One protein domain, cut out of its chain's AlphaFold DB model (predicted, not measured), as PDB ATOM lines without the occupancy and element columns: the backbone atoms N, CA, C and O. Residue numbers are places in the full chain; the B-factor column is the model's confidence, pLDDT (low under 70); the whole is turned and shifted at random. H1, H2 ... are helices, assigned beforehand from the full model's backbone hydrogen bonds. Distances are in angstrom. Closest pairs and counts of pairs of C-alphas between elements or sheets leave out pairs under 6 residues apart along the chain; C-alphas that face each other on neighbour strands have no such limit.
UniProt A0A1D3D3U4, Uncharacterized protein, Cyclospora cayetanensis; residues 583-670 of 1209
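AT A GLANCE: This is residues 583 to 670 of the 1209 residues of an uncharacterized protein of Cyclospora cayetanensis (UniProt A0A1D3D3U4). H2, H3 and the beginning of H4 form a small up-and-down bundle, each helix running against the one before, with short H1 near H2; residues 646 to 670, of which 646 to 668 belong to H4, stick out as a long arm. The printed part has 88 residues, four named helices, H1 to H4, and no named strand: all helix. It is extended, with a radius of gyration of the C-alphas of 21.4 A, spanning 77 by 26 by 16 A.

IN THESE COORDINATES: H1 is residues 583 to 590, from C-alpha 583 at (91.863, 148.363, 107.885). H2 is residues 596 to 613, 25.7 A; H3, 617 to 627, 15.2 A; H4, 632 to 668, 53.1 A, ending at C-alpha 668, (139.424, 107.086, 126.921).

HOW THE PARTS SIT: H2 and H3 touch as a hairpin, closest C-alphas Ala 608 and Ala 620, 4.1 A. H4 touches H3 with residues 634 to 642 alone, a second hairpin, closest C-alphas Ala 624 and Gln 635, 6.2 A. Every O i to N i+4 pair is within hydrogen-bond range in H1, H2 and H3; in H4, 31 of 33.

THE WHOLE: The printed part has no cut, and its three links are tight. Low confidence includes residues 583 to 585.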
ATOM      1  N   LEU A 583      91.812 147.036 108.517       60.50
ATOM      2  CA  LEU A 583      91.863 148.363 107.885       60.50
ATOM      3  C   LEU A 583      93.097 148.575 106.981       60.50
ATOM      4  O   LEU A 583      93.019 149.308 105.999       60.50
ATOM      5  N   ALA A 584      94.224 147.926 107.287       60.75
ATOM      6  CA  ALA A 584      95.423 147.957 106.445       60.75
ATOM      7  C   ALA A 584      95.227 147.204 105.116       60.75
ATOM      8  O   ALA A 584      95.602 147.713 104.064       60.75
ATOM      9  N   ALA A 585      94.580 146.033 105.149       64.00
ATOM     10  CA  ALA A 585      94.269 145.257 103.949       64.00
ATOM     11  C   ALA A 585      93.250 145.986 103.061       64.00
ATOM     12  O   ALA A 585      93.451 146.062 101.851       64.00
ATOM     13  N   LYS A 586      92.223 146.611 103.660       71.81
ATOM     14  CA  LYS A 586      91.293 147.500 102.939       71.81
ATOM     15  C   LYS A 586      92.035 148.627 102.227       71.81
ATOM     16  O   LYS A 586      91.926 148.726 101.015       71.81
ATOM     17  N   LYS A 587      92.881 149.385 102.933       69.31
ATOM     18  CA  LYS A 587      93.664 150.485 102.340       69.31
ATOM     19  C   LYS A 587      94.614 150.044 101.222       69.31
ATOM     20  O   LYS A 587      94.897 150.835 100.328       69.31
ATOM     21  N   HIS A 588      95.129 148.815 101.259       64.44
ATOM     22  CA  HIS A 588      95.956 148.275 100.174       64.44
ATOM     23  C   HIS A 588      95.131 147.795  98.973       64.44
ATOM     24  O   HIS A 588      95.581 147.969  97.848       64.44
ATOM     25  N   LEU A 589      93.922 147.266  99.179       66.00
ATOM     26  CA  LEU A 589      93.004 146.933  98.083       66.00
ATOM     27  C   LEU A 589      92.364 148.189  97.468       66.00
ATOM     28  O   LEU A 589      92.249 148.272  96.254       66.00
ATOM     29  N   GLU A 590      92.027 149.199  98.273       74.81
ATOM     30  CA  GLU A 590      91.559 150.519  97.822       74.81
ATOM     31  C   GLU A 590      92.614 151.226  96.956       74.81
ATOM     32  O   GLU A 590      92.286 151.777  95.910       74.81
ATOM     33  N   ALA A 591      93.894 151.158  97.344       67.75
ATOM     34  CA  ALA A 591      95.007 151.727  96.577       67.75
ATOM     35  C   ALA A 591      95.323 150.982  95.262       67.75
ATOM     36  O   ALA A 591      96.155 151.451  94.487       67.75
ATOM     37  N   VAL A 592      94.699 149.823  95.029       71.31
ATOM     38  CA  VAL A 592      94.944 148.927  93.884       71.31
ATOM     39  C   VAL A 592      93.615 148.532  93.203       71.31
ATOM     40  O   VAL A 592      93.564 147.628  92.376       71.31
ATOM     41  N   ALA A 593      92.517 149.236  93.500       66.31
ATOM     42  CA  ALA A 593      91.169 148.878  93.046       66.31
ATOM     43  C   ALA A 593      90.997 148.891  91.512       66.31
ATOM     44  O   ALA A 593      90.167 148.149  90.984       66.31
ATOM     45  N   ASP A 594      91.800 149.694  90.806       79.88
ATOM     46  CA  ASP A 594      91.811 149.790  89.340       79.88
ATOM     47  C   ASP A 594      92.676 148.704  88.653       79.88
ATOM     48  O   ASP A 594      92.618 148.565  87.430       79.88
ATOM     49  N   ASP A 595      93.466 147.921  89.405       89.25
ATOM     50  CA  ASP A 595      94.328 146.846  88.883       89.25
ATOM     51  C   ASP A 595      94.055 145.515  89.605       89.25
ATOM     52  O   ASP A 595      94.643 145.167  90.635       89.25
ATOM     53  N   SER A 596      93.158 144.721  89.020       80.88
ATOM     54  CA  SER A 596      92.788 143.406  89.546       80.88
ATOM     55  C   SER A 596      93.940 142.393  89.552       80.88
ATOM     56  O   SER A 596      93.908 141.465  90.364       80.88
ATOM     57  N   GLN A 597      94.968 142.559  88.712       83.38
ATOM     58  CA  GLN A 597      96.138 141.680  88.699       83.38
ATOM     59  C   GLN A 597      97.037 141.982  89.901       83.38
ATOM     60  O   GLN A 597      97.360 141.072  90.668       83.38
ATOM     61  N   ALA A 598      97.368 143.254  90.129       80.94
ATOM     62  CA  ALA A 598      98.147 143.669  91.294       80.94
ATOM     63  C   ALA A 598      97.412 143.379  92.622       80.94
ATOM     64  O   ALA A 598      98.044 142.991  93.609       80.94
ATOM     65  N   ALA A 599      96.076 143.469  92.649       85.19
ATOM     66  CA  ALA A 599      95.270 143.075  93.808       85.19
ATOM     67  C   ALA A 599      95.345 141.559  94.096       85.19
ATOM     68  O   ALA A 599      95.479 141.154  95.254       85.19
ATOM     69  N   MET A 600      95.311 140.708  93.060       84.56
ATOM     70  CA  MET A 600      95.527 139.262  93.214       84.56
ATOM     71  C   MET A 600      96.951 138.950  93.687       84.56
ATOM     72  O   MET A 600      97.126 138.148  94.605       84.56
ATOM     73  N   GLU A 601      97.968 139.604  93.126       90.06
ATOM     74  CA  GLU A 601      99.368 139.400  93.515       90.06
ATOM     75  C   GLU A 601      99.632 139.802  94.973       90.06
ATOM     76  O   GLU A 601     100.295 139.059  95.698       90.06
ATOM     77  N   LEU A 602      99.033 140.893  95.468       91.00
ATOM     78  CA  LEU A 602      99.077 141.241  96.893       91.00
ATOM     79  C   LEU A 602      98.435 140.162  97.781       91.00
ATOM     80  O   LEU A 602      99.000 139.814  98.824       91.00
ATOM     81  N   CYS A 603      97.305 139.584  97.367       91.25
ATOM     82  CA  CYS A 603      96.665 138.475  98.079       91.25
ATOM     83  C   CYS A 603      97.540 137.207  98.097       91.25
ATOM     84  O   CYS A 603      97.691 136.583  99.150       91.25
ATOM     85  N   TYR A 604      98.172 136.842  96.978       93.69
ATOM     86  CA  TYR A 604      99.086 135.695  96.925       93.69
ATOM     87  C   TYR A 604     100.389 135.939  97.701       93.69
ATOM     88  O   TYR A 604     100.878 135.024  98.365       93.69
ATOM     89  N   ALA A 605     100.911 137.168  97.717       92.25
ATOM     90  CA  ALA A 605     102.074 137.540  98.517       92.25
ATOM     91  C   ALA A 605     101.759 137.488 100.021       92.25
ATOM     92  O   ALA A 605     102.562 136.980 100.807       92.25
ATOM     93  N   ALA A 606     100.570 137.943 100.433       91.94
ATOM     94  CA  ALA A 606     100.082 137.791 101.801       91.94
ATOM     95  C   ALA A 606      99.912 136.309 102.188       91.94
ATOM     96  O   ALA A 606     100.372 135.899 103.254       91.94
ATOM     97  N   ALA A 607      99.336 135.482 101.307       92.75
ATOM     98  CA  ALA A 607      99.187 134.044 101.533       92.75
ATOM     99  C   ALA A 607     100.544 133.324 101.654       92.75
ATOM    100  O   ALA A 607     100.736 132.520 102.567       92.75
ATOM    101  N   ALA A 608     101.514 133.637 100.789       93.81
ATOM    102  CA  ALA A 608     102.869 133.095 100.874       93.81
ATOM    103  C   ALA A 608     103.567 133.504 102.186       93.81
ATOM    104  O   ALA A 608     104.137 132.654 102.871       93.81
ATOM    105  N   ARG A 609     103.449 134.775 102.603       93.56
ATOM    106  CA  ARG A 609     103.959 135.255 103.904       93.56
ATOM    107  C   ARG A 609     103.288 134.547 105.089       93.56
ATOM    108  O   ARG A 609     103.980 134.180 106.034       93.56
ATOM    109  N   ALA A 610     101.984 134.272 105.024       93.44
ATOM    110  CA  ALA A 610     101.267 133.525 106.061       93.44
ATOM    111  C   ALA A 610     101.731 132.056 106.167       93.44
ATOM    112  O   ALA A 610     101.940 131.554 107.272       93.44
ATOM    113  N   TRP A 611     101.966 131.369 105.041       95.81
ATOM    114  CA  TRP A 611     102.568 130.026 105.050       95.81
ATOM    115  C   TRP A 611     104.004 130.031 105.594       95.81
ATOM    116  O   TRP A 611     104.385 129.115 106.323       95.81
ATOM    117  N   ALA A 612     104.788 131.072 105.304       95.00
ATOM    118  CA  ALA A 612     106.140 131.231 105.839       95.00
ATOM    119  C   ALA A 612     106.142 131.458 107.359       95.00
ATOM    120  O   ALA A 612     106.920 130.824 108.069       95.00
ATOM    121  N   ALA A 613     105.224 132.286 107.869       92.12
ATOM    122  CA  ALA A 613     105.037 132.513 109.304       92.12
ATOM    123  C   ALA A 613     104.632 131.231 110.058       92.12
ATOM    124  O   ALA A 613     105.064 131.019 111.187       92.12
ATOM    125  N   ARG A 614     103.885 130.323 109.410       92.94
ATOM    126  CA  ARG A 614     103.577 128.971 109.925       92.94
ATOM    127  C   ARG A 614     104.763 127.987 109.841       92.94
ATOM    128  O   ARG A 614     104.615 126.822 110.189       92.94
ATOM    129  N   GLY A 615     105.935 128.419 109.363       93.06
ATOM    130  CA  GLY A 615     107.126 127.578 109.171       93.06
ATOM    131  C   GLY A 615     107.057 126.639 107.957       93.06
ATOM    132  O   GLY A 615     107.968 125.823 107.752       93.06
ATOM    133  N   ASP A 616     106.006 126.778 107.147       96.25
ATOM    134  CA  ASP A 616     105.582 125.905 106.051       96.25
ATOM    135  C   ASP A 616     106.174 126.384 104.707       96.25
ATOM    136  O   ASP A 616     105.509 126.484 103.674       96.25
ATOM    137  N   PHE A 617     107.467 126.726 104.726       94.75
ATOM    138  CA  PHE A 617     108.143 127.471 103.656       94.75
ATOM    139  C   PHE A 617     108.075 126.819 102.261       94.75
ATOM    140  O   PHE A 617     108.141 127.530 101.264       94.75
ATOM    141  N   GLN A 618     107.892 125.497 102.162       92.75
ATOM    142  CA  GLN A 618     107.655 124.823 100.875       92.75
ATOM    143  C   GLN A 618     106.305 125.217 100.251       92.75
ATOM    144  O   GLN A 618     106.237 125.451  99.047       92.75
ATOM    145  N   ARG A 619     105.240 125.348 101.057       93.88
ATOM    146  CA  ARG A 619     103.936 125.858 100.596       93.88
ATOM    147  C   ARG A 619     104.009 127.348 100.280       93.88
ATOM    148  O   ARG A 619     103.451 127.776  99.277       93.88
ATOM    149  N   ALA A 620     104.740 128.115 101.090       95.62
ATOM    150  CA  ALA A 620     104.984 129.532 100.829       95.62
ATOM    151  C   ALA A 620     105.662 129.754  99.468       95.62
ATOM    152  O   ALA A 620     105.174 130.547  98.666       95.62
ATOM    153  N   LEU A 621     106.741 129.012  99.194       95.00
ATOM    154  CA  LEU A 621     107.471 129.091  97.931       95.00
ATOM    155  C   LEU A 621     106.612 128.597  96.758       95.00
ATOM    156  O   LEU A 621     106.537 129.279  95.748       95.00
ATOM    157  N   ALA A 622     105.870 127.495  96.911       94.00
ATOM    158  CA  ALA A 622     104.966 127.009  95.865       94.00
ATOM    159  C   ALA A 622     103.849 128.013  95.504       94.00
ATOM    160  O   ALA A 622     103.483 128.120  94.336       94.00
ATOM    161  N   VAL A 623     103.321 128.773  96.474       94.38
ATOM    162  CA  VAL A 623     102.370 129.871  96.207       94.38
ATOM    163  C   VAL A 623     103.069 131.047  95.515       94.38
ATOM    164  O   VAL A 623     102.535 131.583  94.546       94.38
ATOM    165  N   ALA A 624     104.271 131.421  95.967       94.62
ATOM    166  CA  ALA A 624     105.042 132.524  95.393       94.62
ATOM    167  C   ALA A 624     105.536 132.249  93.958       94.62
ATOM    168  O   ALA A 624     105.530 133.151  93.126       94.62
ATOM    169  N   ASP A 625     105.938 131.017  93.648       94.69
ATOM    170  CA  ASP A 625     106.416 130.612  92.320       94.69
ATOM    171  C   ASP A 625     105.263 130.427  91.324       94.69
ATOM    172  O   ASP A 625     105.421 130.699  90.135       94.69
ATOM    173  N   ALA A 626     104.095 129.971  91.793       92.69
ATOM    174  CA  ALA A 626     102.960 129.689  90.922       92.69
ATOM    175  C   ALA A 626     102.087 130.914  90.607       92.69
ATOM    176  O   ALA A 626     101.340 130.848  89.632       92.69
ATOM    177  N   GLN A 627     102.094 131.970  91.436       92.94
ATOM    178  CA  GLN A 627     101.077 133.039  91.383       92.94
ATOM    179  C   GLN A 627     101.610 134.486  91.469       92.94
ATOM    180  O   GLN A 627     100.805 135.410  91.379       92.94
ATOM    181  N   LEU A 628     102.921 134.722  91.632       91.50
ATOM    182  CA  LEU A 628     103.497 136.080  91.662       91.50
ATOM    183  C   LEU A 628     104.300 136.392  90.395       91.50
ATOM    184  O   LEU A 628     104.997 135.530  89.858       91.50
ATOM    185  N   SER A 629     104.253 137.650  89.946       82.88
ATOM    186  CA  SER A 629     104.871 138.158  88.709       82.88
ATOM    187  C   SER A 629     106.402 138.306  88.780       82.88
ATOM    188  O   SER A 629     106.991 139.318  88.399       82.88
ATOM    189  N   SER A 630     107.098 137.259  89.232       79.81
ATOM    190  CA  SER A 630     108.540 137.261  89.514       79.81
ATOM    191  C   SER A 630     108.966 138.283  90.581       79.81
ATOM    192  O   SER A 630     110.012 138.921  90.447       79.81
ATOM    193  N   ASP A 631     108.183 138.402  91.665       81.12
ATOM    194  CA  ASP A 631     108.617 139.054  92.910       81.12
ATOM    195  C   ASP A 631     109.811 138.290  93.501       81.12
ATOM    196  O   ASP A 631     109.686 137.338  94.278       81.12
ATOM    197  N   ARG A 632     111.002 138.731  93.096       80.88
ATOM    198  CA  ARG A 632     112.271 138.148  93.521       80.88
ATOM    199  C   ARG A 632     112.560 138.399  94.987       80.88
ATOM    200  O   ARG A 632     113.339 137.642  95.546       80.88
ATOM    201  N   GLU A 633     111.999 139.437  95.598       90.75
ATOM    202  CA  GLU A 633     112.324 139.791  96.979       90.75
ATOM    203  C   GLU A 633     111.616 138.834  97.934       90.75
ATOM    204  O   GLU A 633     112.265 138.253  98.806       90.75
ATOM    205  N   LEU A 634     110.329 138.546  97.701       91.69
ATOM    206  CA  LEU A 634     109.632 137.514  98.466       91.69
ATOM    207  C   LEU A 634     110.153 136.107  98.141       91.69
ATOM    208  O   LEU A 634     110.439 135.351  99.069       91.69
ATOM    209  N   GLN A 635     110.346 135.754  96.863       93.69
ATOM    210  CA  GLN A 635     110.889 134.438  96.483       93.69
ATOM    211  C   GLN A 635     112.292 134.200  97.077       93.69
ATOM    212  O   GLN A 635     112.551 133.131  97.631       93.69
ATOM    213  N   GLN A 636     113.184 135.198  97.039       93.94
ATOM    214  CA  GLN A 636     114.516 135.093  97.642       93.94
ATOM    215  C   GLN A 636     114.444 135.011  99.172       93.94
ATOM    216  O   GLN A 636     115.119 134.164  99.747       93.94
ATOM    217  N   HIS A 637     113.605 135.813  99.836       94.50
ATOM    218  CA  HIS A 637     113.461 135.752 101.293       94.50
ATOM    219  C   HIS A 637     112.970 134.372 101.769       94.50
ATOM    220  O   HIS A 637     113.518 133.808 102.716       94.50
ATOM    221  N   LEU A 638     111.996 133.779 101.069       94.88
ATOM    222  CA  LEU A 638     111.518 132.419 101.344       94.88
ATOM    223  C   LEU A 638     112.616 131.362 101.139       94.88
ATOM    224  O   LEU A 638     112.727 130.426 101.936       94.88
ATOM    225  N   LEU A 639     113.445 131.526 100.105       94.94
ATOM    226  CA  LEU A 639     114.577 130.643  99.825       94.94
ATOM    227  C   LEU A 639     115.686 130.773 100.884       94.94
ATOM    228  O   LEU A 639     116.195 129.760 101.358       94.94
ATOM    229  N   ASP A 640     116.011 131.993 101.316       94.44
ATOM    230  CA  ASP A 640     116.980 132.254 102.385       94.44
ATOM    231  C   ASP A 640     116.497 131.666 103.726       94.44
ATOM    232  O   ASP A 640     117.277 131.032 104.443       94.44
ATOM    233  N   CYS A 641     115.199 131.765 104.045       93.81
ATOM    234  CA  CYS A 641     114.601 131.091 105.203       93.81
ATOM    235  C   CYS A 641     114.681 129.555 105.109       93.81
ATOM    236  O   CYS A 641     115.009 128.900 106.103       93.81
ATOM    237  N   LEU A 642     114.433 128.965 103.931       95.75
ATOM    238  CA  LEU A 642     114.607 127.525 103.693       95.75
ATOM    239  C   LEU A 642     116.061 127.084 103.902       95.75
ATOM    240  O   LEU A 642     116.306 126.097 104.598       95.75
ATOM    241  N   ILE A 643     117.023 127.833 103.357       94.56
ATOM    242  CA  ILE A 643     118.459 127.565 103.507       94.56
ATOM    243  C   ILE A 643     118.868 127.654 104.983       94.56
ATOM    244  O   ILE A 643     119.540 126.754 105.482       94.56
ATOM    245  N   GLN A 644     118.414 128.671 105.722       94.06
ATOM    246  CA  GLN A 644     118.683 128.781 107.160       94.06
ATOM    247  C   GLN A 644     118.053 127.637 107.973       94.06
ATOM    248  O   GLN A 644     118.693 127.133 108.898       94.06
ATOM    249  N   LYS A 645     116.835 127.190 107.633       93.19
ATOM    250  CA  LYS A 645     116.179 126.038 108.281       93.19
ATOM    251  C   LYS A 645     116.964 124.743 108.028       93.19
ATOM    252  O   LYS A 645     117.207 123.991 108.970       93.19
ATOM    253  N   ALA A 646     117.423 124.523 106.795       91.06
ATOM    254  CA  ALA A 646     118.244 123.370 106.425       91.06
ATOM    255  C   ALA A 646     119.625 123.386 107.107       91.06
ATOM    256  O   ALA A 646     120.046 122.370 107.658       91.06
ATOM    257  N   LEU A 647     120.308 124.535 107.143       93.38
ATOM    258  CA  LEU A 647     121.599 124.681 107.828       93.38
ATOM    259  C   LEU A 647     121.480 124.429 109.338       93.38
ATOM    260  O   LEU A 647     122.323 123.729 109.896       93.38
ATOM    261  N   LYS A 648     120.419 124.926 109.989       93.00
ATOM    262  CA  LYS A 648     120.140 124.632 111.406       93.00
ATOM    263  C   LYS A 648     119.898 123.139 111.644       93.00
ATOM    264  O   LYS A 648     120.462 122.599 112.589       93.00
ATOM    265  N   ALA A 649     119.145 122.463 110.773       89.88
ATOM    266  CA  ALA A 649     118.923 121.018 110.870       89.88
ATOM    267  C   ALA A 649     120.230 120.216 110.712       89.88
ATOM    268  O   ALA A 649     120.530 119.367 111.545       89.88
ATOM    269  N   VAL A 650     121.064 120.535 109.713       90.06
ATOM    270  CA  VAL A 650     122.385 119.900 109.534       90.06
ATOM    271  C   VAL A 650     123.292 120.154 110.744       90.06
ATOM    272  O   VAL A 650     123.948 119.234 111.229       90.06
ATOM    273  N   GLN A 651     123.297 121.374 111.287       91.88
ATOM    274  CA  GLN A 651     124.064 121.705 112.489       91.88
ATOM    275  C   GLN A 651     123.568 120.933 113.724       91.88
ATOM    276  O   GLN A 651     124.392 120.489 114.522       91.88
ATOM    277  N   GLN A 652     122.256 120.722 113.863       91.19
ATOM    278  CA  GLN A 652     121.667 119.892 114.918       91.19
ATOM    279  C   GLN A 652     122.031 118.410 114.758       91.19
ATOM    280  O   GLN A 652     122.401 117.788 115.748       91.19
ATOM    281  N   CYS A 653     122.029 117.857 113.542       87.31
ATOM    282  CA  CYS A 653     122.473 116.479 113.283       87.31
ATOM    283  C   CYS A 653     123.976 116.256 113.545       87.31
ATOM    284  O   CYS A 653     124.373 115.143 113.875       87.31
ATOM    285  N   LEU A 654     124.810 117.297 113.441       88.50
ATOM    286  CA  LEU A 654     126.255 117.225 113.713       88.50
ATOM    287  C   LEU A 654     126.630 117.431 115.194       88.50
ATOM    288  O   LEU A 654     127.766 117.147 115.580       88.50
ATOM    289  N   GLN A 655     125.714 117.914 116.040       85.00
ATOM    290  CA  GLN A 655     125.960 118.017 117.483       85.00
ATOM    291  C   GLN A 655     126.033 116.665 118.220       85.00
ATOM    292  O   GLN A 655     126.974 116.522 119.002       85.00
ATOM    293  N   PRO A 656     125.155 115.659 118.004       79.81
ATOM    294  CA  PRO A 656     125.277 114.374 118.692       79.81
ATOM    295  C   PRO A 656     126.564 113.625 118.327       79.81
ATOM    296  O   PRO A 656     127.184 113.102 119.240       79.81
ATOM    297  N   ASP A 657     127.033 113.652 117.069       73.19
ATOM    298  CA  ASP A 657     128.339 113.062 116.691       73.19
ATOM    299  C   ASP A 657     129.495 113.772 117.422       73.19
ATOM    300  O   ASP A 657     130.359 113.128 118.010       73.19
ATOM    301  N   LYS A 658     129.473 115.111 117.522       75.25
ATOM    302  CA  LYS A 658     130.464 115.834 118.340       75.25
ATOM    303  C   LYS A 658     130.390 115.492 119.829       75.25
ATOM    304  O   LYS A 658     131.437 115.341 120.448       75.25
ATOM    305  N   VAL A 659     129.198 115.361 120.411       79.38
ATOM    306  CA  VAL A 659     129.034 114.999 121.832       79.38
ATOM    307  C   VAL A 659     129.417 113.538 122.082       79.38
ATOM    308  O   VAL A 659     130.031 113.253 123.105       79.38
ATOM    309  N   GLN A 660     129.130 112.622 121.155       78.19
ATOM    310  CA  GLN A 660     129.569 111.228 121.229       78.19
ATOM    311  C   GLN A 660     131.087 111.111 121.087       78.19
ATOM    312  O   GLN A 660     131.692 110.420 121.896       78.19
ATOM    313  N   ARG A 661     131.725 111.843 120.165       74.62
ATOM    314  CA  ARG A 661     133.195 111.909 120.087       74.62
ATOM    315  C   ARG A 661     133.814 112.507 121.345       74.62
ATOM    316  O   ARG A 661     134.776 111.946 121.846       74.62
ATOM    317  N   MET A 662     133.270 113.605 121.878       76.31
ATOM    318  CA  MET A 662     133.787 114.194 123.122       76.31
ATOM    319  C   MET A 662     133.623 113.243 124.314       76.31
ATOM    320  O   MET A 662     134.538 113.158 125.120       76.31
ATOM    321  N   ARG A 663     132.516 112.490 124.407       78.50
ATOM    322  CA  ARG A 663     132.368 111.423 125.412       78.50
ATOM    323  C   ARG A 663     133.377 110.303 125.195       78.50
ATOM    324  O   ARG A 663     134.095 109.991 126.122       78.50
ATOM    325  N   PHE A 664     133.525 109.804 123.970       80.06
ATOM    326  CA  PHE A 664     134.493 108.755 123.642       80.06
ATOM    327  C   PHE A 664     135.938 109.156 123.987       80.06
ATOM    328  O   PHE A 664     136.682 108.341 124.516       80.06
ATOM    329  N   PHE A 665     136.328 110.419 123.771       75.56
ATOM    330  CA  PHE A 665     137.607 110.942 124.271       75.56
ATOM    331  C   PHE A 665     137.660 111.002 125.805       75.56
ATOM    332  O   PHE A 665     138.646 110.567 126.388       75.56
ATOM    333  N   HIS A 666     136.602 111.477 126.465       79.38
ATOM    334  CA  HIS A 666     136.561 111.592 127.927       79.38
ATOM    335  C   HIS A 666     136.535 110.228 128.648       79.38
ATOM    336  O   HIS A 666     137.071 110.110 129.748       79.38
ATOM    337  N   ASP A 667     135.948 109.208 128.015       77.19
ATOM    338  CA  ASP A 667     135.927 107.810 128.456       77.19
ATOM    339  C   ASP A 667     137.302 107.136 128.227       77.19
ATOM    340  O   ASP A 667     137.717 106.291 129.021       77.19
ATOM    341  N   LEU A 668     138.046 107.534 127.181       68.88
ATOM    342  CA  LEU A 668     139.424 107.086 126.921       68.88
ATOM    343  C   LEU A 668     140.451 107.704 127.887       68.88
ATOM    344  O   LEU A 668     141.393 107.019 128.277       68.88
ATOM    345  N   GLU A 669     140.268 108.959 128.309       73.31
ATOM    346  CA  GLU A 669     141.146 109.635 129.287       73.31
ATOM    347  C   GLU A 669     141.130 108.986 130.689       73.31
ATOM    348  O   GLU A 669     141.976 109.307 131.524       73.31
ATOM    349  N   GLY A 670     140.198 108.062 130.955       69.69
ATOM    350  CA  GLY A 670     140.114 107.304 132.208       69.69
ATOM    351  C   GLY A 670     140.835 105.947 132.224       69.69
ATOM    352  O   GLY A 670     140.891 105.329 133.287       69.69
TER     353      GLY A 670